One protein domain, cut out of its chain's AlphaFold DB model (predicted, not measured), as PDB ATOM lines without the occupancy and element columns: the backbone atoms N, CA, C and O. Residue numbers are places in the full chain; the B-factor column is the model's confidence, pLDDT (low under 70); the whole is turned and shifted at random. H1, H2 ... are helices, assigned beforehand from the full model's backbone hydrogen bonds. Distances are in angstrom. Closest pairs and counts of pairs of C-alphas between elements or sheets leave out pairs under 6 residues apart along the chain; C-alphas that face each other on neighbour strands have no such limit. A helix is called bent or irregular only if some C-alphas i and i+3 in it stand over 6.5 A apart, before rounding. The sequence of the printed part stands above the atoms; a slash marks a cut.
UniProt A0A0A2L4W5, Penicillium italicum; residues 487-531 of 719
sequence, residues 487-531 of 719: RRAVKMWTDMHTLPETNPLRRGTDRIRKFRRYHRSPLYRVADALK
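What this domain is: This is residues 487 to 531 of the 719 residues of a protein of Penicillium italicum (UniProt A0A0A2L4W5). What shape do these atoms make? Three short helices form a loose triangle: H1 is one side, H2 meets its last residues at a corner, and H3 folds back to its first half. Residues 513 to 521 loop outward between H2 and H3. What is it made of? The printed part has 45 residues with three named helices, H1, H2, H3 in chain order, and no named strand, an all-helix class. It is compact, with a radius of gyration of the C-alphas of 10.5 A, and spans 30 by 24 by 14 A.

How they stand to each other: How does H1, residues 487 to 498, stand to H2, residues 504 to 512? They touch, about perpendicular at 73 degrees, with residues 496 to 498 of H1 alone; the closest C-alphas, of Met 496 and Arg 506, are 5.4 A apart. Where does H3, residues 522 to 529, come in? It touches H1 at residues 489 to 493 alone, about perpendicular at 85 degrees, with the C-alphas of Ala 489 and Val 526 closest at 6.9 A. H2 and H3 only just touch, with 3 pairs of C-alphas within 8 A, the closest those of Ile 512 and Tyr 524 at 6.2 A; they run the same way at a steep tilt of 63 degrees. The helix packing is mostly crossed, with 0 of 3 touching pairs at a shallow tilt. Are the helix backbones complete? In H1 and H3 every O i to N i+4 pair is within hydrogen-bond range, in H2 3 of 5.

Where its parts are: Where does H1 run? It goes from C-alpha 487 at (32.811, -69.191, -120.471) to C-alpha 498, 16.2 A. Where are the other two? H2 covers 12.1 A; it is neither bent nor irregular, but only just: C-alphas 507 and 510 are 6.2 A apart. H3 covers 10.7 A and ends at C-alpha 529, (25.592, -68.027, -110.069).

The domain as a whole: How large is it? The two C-alphas farthest apart, those of Pro 500 and Tyr 518, are 30.2 A apart. How are the helices linked? The link from H1 to H2 is tight, with 5 residues, and that from H2 to H3 is short, with 9; the printed part has no cut. Where is confidence low? Residues 513 to 520 of the model are under 70 in pLDDT; the mean of the printed part is 79.7.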
ATOM      1  N   ARG A 487      32.008 -70.321-119.986       87.31
ATOM      2  CA  ARG A 487      32.811 -69.191-120.471       87.31
ATOM      3  C   ARG A 487      31.975 -68.235-121.330       87.31
ATOM      4  O   ARG A 487      32.129 -67.024-121.203       87.31
ATOM      5  N   ARG A 488      31.070 -68.750-122.172       87.88
ATOM      6  CA  ARG A 488      30.167 -67.925-122.994       87.88
ATOM      7  C   ARG A 488      29.107 -67.207-122.155       87.88
ATOM      8  O   ARG A 488      28.849 -66.037-122.416       87.88
ATOM      9  N   ALA A 489      28.545 -67.868-121.143       87.94
ATOM     10  CA  ALA A 489      27.584 -67.278-120.214       87.94
ATOM     11  C   ALA A 489      28.219 -66.168-119.364       87.94
ATOM     12  O   ALA A 489      27.676 -65.069-119.295       87.94
ATOM     13  N   VAL A 490      29.408 -66.415-118.800       88.88
ATOM     14  CA  VAL A 490      30.187 -65.411-118.054       88.88
ATOM     15  C   VAL A 490      30.545 -64.232-118.953       88.88
ATOM     16  O   VAL A 490      30.362 -63.084-118.555       88.88
ATOM     17  N   LYS A 491      30.998 -64.493-120.188       89.50
ATOM     18  CA  LYS A 491      31.291 -63.427-121.151       89.50
ATOM     19  C   LYS A 491      30.048 -62.595-121.459       89.50
ATOM     20  O   LYS A 491      30.127 -61.379-121.393       89.50
ATOM     21  N   MET A 492      28.912 -63.225-121.754       90.38
ATOM     22  CA  MET A 492      27.650 -62.525-122.014       90.38
ATOM     23  C   MET A 492      27.232 -61.655-120.822       90.38
ATOM     24  O   MET A 492      26.888 -60.493-121.008       90.38
ATOM     25  N   TRP A 493      27.299 -62.200-119.603       90.19
ATOM     26  CA  TRP A 493      26.981 -61.466-118.378       90.19
ATOM     27  C   TRP A 493      27.908 -60.262-118.180       90.19
ATOM     28  O   TRP A 493      27.438 -59.162-117.900       90.19
ATOM     29  N   THR A 494      29.210 -60.447-118.408       89.62
ATOM     30  CA  THR A 494      30.214 -59.371-118.365       89.62
ATOM     31  C   THR A 494      29.935 -58.315-119.428       89.62
ATOM     32  O   THR A 494      29.866 -57.135-119.106       89.62
ATOM     33  N   ASP A 495      29.687 -58.725-120.674       89.62
ATOM     34  CA  ASP A 495      29.382 -57.819-121.780       89.62
ATOM     35  C   ASP A 495      28.163 -56.944-121.423       89.62
ATOM     36  O   ASP A 495      28.239 -55.728-121.567       89.62
ATOM     37  N   MET A 496      27.086 -57.520-120.865       90.00
ATOM     38  CA  MET A 496      25.906 -56.765-120.409       90.00
ATOM     39  C   MET A 496      26.239 -55.709-119.339       90.00
ATOM     40  O   MET A 496      25.723 -54.595-119.422       90.00
ATOM     41  N   HIS A 497      27.121 -56.021-118.382       89.69
ATOM     42  CA  HIS A 497      27.558 -55.095-117.318       89.69
ATOM     43  C   HIS A 497      28.635 -54.100-117.769       89.69
ATOM     44  O   HIS A 497      28.928 -53.144-117.063       89.69
ATOM     45  N   THR A 498      29.210 -54.272-118.956       90.81
ATOM     46  CA  THR A 498      30.074 -53.247-119.558       90.81
ATOM     47  C   THR A 498      29.295 -52.278-120.449       90.81
ATOM     48  O   THR A 498      29.836 -51.257-120.854       90.81
ATOM     49  N   LEU A 499      28.021 -52.537-120.765       91.25
ATOM     50  CA  LEU A 499      27.217 -51.610-121.568       91.25
ATOM     51  C   LEU A 499      26.840 -50.345-120.768       91.25
ATOM     52  O   LEU A 499      26.700 -50.418-119.544       91.25
ATOM     53  N   PRO A 500      26.615 -49.198-121.448       88.62
ATOM     54  CA  PRO A 500      26.078 -47.994-120.813       88.62
ATOM     55  C   PRO A 500      24.733 -48.258-120.129       88.62
ATOM     56  O   PRO A 500      23.922 -49.020-120.654       88.62
ATOM     57  N   GLU A 501      24.446 -47.578-119.017       85.88
ATOM     58  CA  GLU A 501      23.168 -47.700-118.283       85.88
ATOM     59  C   GLU A 501      21.933 -47.366-119.138       85.88
ATOM     60  O   GLU A 501      20.825 -47.854-118.903       85.88
ATOM     61  N   THR A 502      22.119 -46.564-120.188       87.00
ATOM     62  CA  THR A 502      21.072 -46.256-121.167       87.00
ATOM     63  C   THR A 502      20.668 -47.469-122.008       87.00
ATOM     64  O   THR A 502      19.565 -47.481-122.553       87.00
ATOM     65  N   ASN A 503      21.514 -48.500-122.101       88.62
ATOM     66  CA  ASN A 503      21.258 -49.698-122.891       88.62
ATOM     67  C   ASN A 503      20.195 -50.598-122.223       88.62
ATOM     68  O   ASN A 503      20.312 -50.897-121.032       88.62
ATOM     69  N   PRO A 504      19.195 -51.105-122.969       87.12
ATOM     70  CA  PRO A 504      18.127 -51.934-122.408       87.12
ATOM     71  C   PRO A 504      18.625 -53.234-121.762       87.12
ATOM     72  O   PRO A 504      18.026 -53.686-120.788       87.12
ATOM     73  N   LEU A 505      19.728 -53.819-122.246       87.50
ATOM     74  CA  LEU A 505      20.305 -55.031-121.659       87.50
ATOM     75  C   LEU A 505      20.946 -54.754-120.296       87.50
ATOM     76  O   LEU A 505      20.739 -55.546-119.382       87.50
ATOM     77  N   ARG A 506      21.655 -53.624-120.140       88.06
ATOM     78  CA  ARG A 506      22.189 -53.179-118.840       88.06
ATOM     79  C   ARG A 506      21.056 -52.796-117.896       88.06
ATOM     80  O   ARG A 506      20.993 -53.291-116.787       88.06
ATOM     81  N   ARG A 507      20.078 -52.012-118.353       84.06
ATOM     82  CA  ARG A 507      18.898 -51.662-117.541       84.06
ATOM     83  C   ARG A 507      18.101 -52.895-117.084       84.06
ATOM     84  O   ARG A 507      17.429 -52.874-116.055       84.06
ATOM     85  N   GLY A 508      18.139 -53.968-117.872       80.00
ATOM     86  CA  GLY A 508      17.486 -55.236-117.568       80.00
ATOM     87  C   GLY A 508      18.154 -56.038-116.446       80.00
ATOM     88  O   GLY A 508      17.446 -56.780-115.763       80.00
ATOM     89  N   THR A 509      19.465 -55.893-116.203       82.12
ATOM     90  CA  THR A 509      20.181 -56.701-115.191       82.12
ATOM     91  C   THR A 509      19.666 -56.442-113.778       82.12
ATOM     92  O   THR A 509      19.452 -57.392-113.022       82.12
ATOM     93  N   ASP A 510      19.328 -55.192-113.458       70.94
ATOM     94  CA  ASP A 510      18.770 -54.802-112.154       70.94
ATOM     95  C   ASP A 510      17.368 -55.367-111.918       70.94
ATOM     96  O   ASP A 510      16.955 -55.628-110.785       70.94
ATOM     97  N   ARG A 511      16.616 -55.570-113.005       70.62
ATOM     98  CA  ARG A 511      15.269 -56.148-112.969       70.62
ATOM     99  C   ARG A 511      15.326 -57.663-112.807       70.62
ATOM    100  O   ARG A 511      14.506 -58.215-112.082       70.62
ATOM    101  N   ILE A 512      16.313 -58.336-113.403       71.69
ATOM    102  CA  ILE A 512      16.475 -59.799-113.317       71.69
ATOM    103  C   ILE A 512      16.663 -60.263-111.866       71.69
ATOM    104  O   ILE A 512      16.087 -61.278-111.479       71.69
ATOM    105  N   ARG A 513      17.376 -59.494-111.028       61.00
ATOM    106  CA  ARG A 513      17.523 -59.792-109.589       61.00
ATOM    107  C   ARG A 513      16.203 -59.728-108.806       61.00
ATOM    108  O   ARG A 513      16.100 -60.342-107.750       61.00
ATOM    109  N   LYS A 514      15.196 -59.011-109.316       58.16
ATOM    110  CA  LYS A 514      13.912 -58.770-108.636       58.16
ATOM    111  C   LYS A 514      12.809 -59.770-109.028       58.16
ATOM    112  O   LYS A 514      11.792 -59.830-108.344       58.16
ATOM    113  N   PHE A 515      12.980 -60.570-110.090       53.31
ATOM    114  CA  PHE A 515      11.910 -61.423-110.630       53.31
ATOM    115  C   PHE A 515      11.995 -62.914-110.215       53.31
ATOM    116  O   PHE A 515      12.875 -63.650-110.643       53.31
ATOM    117  N   ARG A 516      10.950 -63.324-109.469       53.62
ATOM    118  CA  ARG A 516      10.272 -64.643-109.328       53.62
ATOM    119  C   ARG A 516      10.994 -65.844-108.678       53.62
ATOM    120  O   ARG A 516      11.899 -66.448-109.237       53.62
ATOM    121  N   ARG A 517      10.394 -66.325-107.570       52.16
ATOM    122  CA  ARG A 517      10.630 -67.644-106.934       52.16
ATOM    123  C   ARG A 517      10.248 -68.851-107.814       52.16
ATOM    124  O   ARG A 517      10.806 -69.921-107.600       52.16
ATOM    125  N   TYR A 518       9.347 -68.686-108.789       53.47
ATOM    126  CA  TYR A 518       8.654 -69.814-109.440       53.47
ATOM    127  C   TYR A 518       9.011 -70.073-110.919       53.47
ATOM    128  O   TYR A 518       8.820 -71.187-111.384       53.47
ATOM    129  N   HIS A 519       9.604 -69.118-111.654       57.19
ATOM    130  CA  HIS A 519      10.017 -69.332-113.056       57.19
ATOM    131  C   HIS A 519      11.438 -68.805-113.291       57.19
ATOM    132  O   HIS A 519      11.646 -67.625-113.575       57.19
ATOM    133  N   ARG A 520      12.436 -69.684-113.122       68.44
ATOM    134  CA  ARG A 520      13.861 -69.339-113.252       68.44
ATOM    135  C   ARG A 520      14.290 -69.369-114.719       68.44
ATOM    136  O   ARG A 520      14.553 -70.442-115.256       68.44
ATOM    137  N   SER A 521      14.416 -68.201-115.345       73.88
ATOM    138  CA  SER A 521      14.978 -68.101-116.698       73.88
ATOM    139  C   SER A 521      16.469 -68.501-116.728       73.88
ATOM    140  O   SER A 521      17.157 -68.415-115.704       73.88
ATOM    141  N   PRO A 522      17.024 -68.897-117.890       78.44
ATOM    142  CA  PRO A 522      18.463 -69.138-118.029       78.44
ATOM    143  C   PRO A 522      19.320 -67.933-117.603       78.44
ATOM    144  O   PRO A 522      20.342 -68.103-116.944       78.44
ATOM    145  N   LEU A 523      18.861 -66.711-117.901       78.00
ATOM    146  CA  LEU A 523      19.490 -65.459-117.466       78.00
ATOM    147  C   LEU A 523      19.473 -65.293-115.940       78.00
ATOM    148  O   LEU A 523      20.478 -64.876-115.372       78.00
ATOM    149  N   TYR A 524      18.381 -65.675-115.268       80.38
ATOM    150  CA  TYR A 524      18.316 -65.679-113.804       80.38
ATOM    151  C   TYR A 524      19.334 -66.652-113.194       80.38
ATOM    152  O   TYR A 524      20.019 -66.298-112.241       80.38
ATOM    153  N   ARG A 525      19.492 -67.858-113.761       81.31
ATOM    154  CA  ARG A 525      20.484 -68.837-113.271       81.31
ATOM    155  C   ARG A 525      21.920 -68.319-113.389       81.31
ATOM    156  O   ARG A 525      22.723 -68.555-112.493       81.31
ATOM    157  N   VAL A 526      22.240 -67.606-114.471       85.00
ATOM    158  CA  VAL A 526      23.548 -66.948-114.638       85.00
ATOM    159  C   VAL A 526      23.719 -65.815-113.622       85.00
ATOM    160  O   VAL A 526      24.763 -65.731-112.981       85.00
ATOM    161  N   ALA A 527      22.686 -64.989-113.428       82.06
ATOM    162  CA  ALA A 527      22.701 -63.894-112.460       82.06
ATOM    163  C   ALA A 527      22.895 -64.381-111.014       82.06
ATOM    164  O   ALA A 527      23.673 -63.789-110.270       82.06
ATOM    165  N   ASP A 528      22.222 -65.466-110.621       83.00
ATOM    166  CA  ASP A 528      22.361 -66.079-109.296       83.00
ATOM    167  C   ASP A 528      23.742 -66.726-109.108       83.00
ATOM    168  O   ASP A 528      24.374 -66.540-108.072       83.00
ATOM    169  N   ALA A 529      24.266 -67.413-110.132       84.81
ATOM    170  CA  ALA A 529      25.592 -68.027-110.069       84.81
ATOM    171  C   ALA A 529      26.736 -67.001-109.973       84.81
ATOM    172  O   ALA A 529      27.771 -67.290-109.377       84.81
ATOM    173  N   LEU A 530      26.559 -65.810-110.552       84.44
ATOM    174  CA  LEU A 530      27.565 -64.742-110.575       84.44
ATOM    175  C   LEU A 530      27.263 -63.615-109.574       84.44
ATOM    176  O   LEU A 530      27.920 -62.578-109.608       84.44
ATOM    177  N   LYS A 531      26.304 -63.801-108.654       81.25
ATOM    178  CA  LYS A 531      25.846 -62.747-107.729       81.25
ATOM    179  C   LYS A 531      26.919 -62.211-106.779       81.25
ATOM    180  O   LYS A 531      26.784 -61.089-106.307       81.25
TER     181      LYS A 531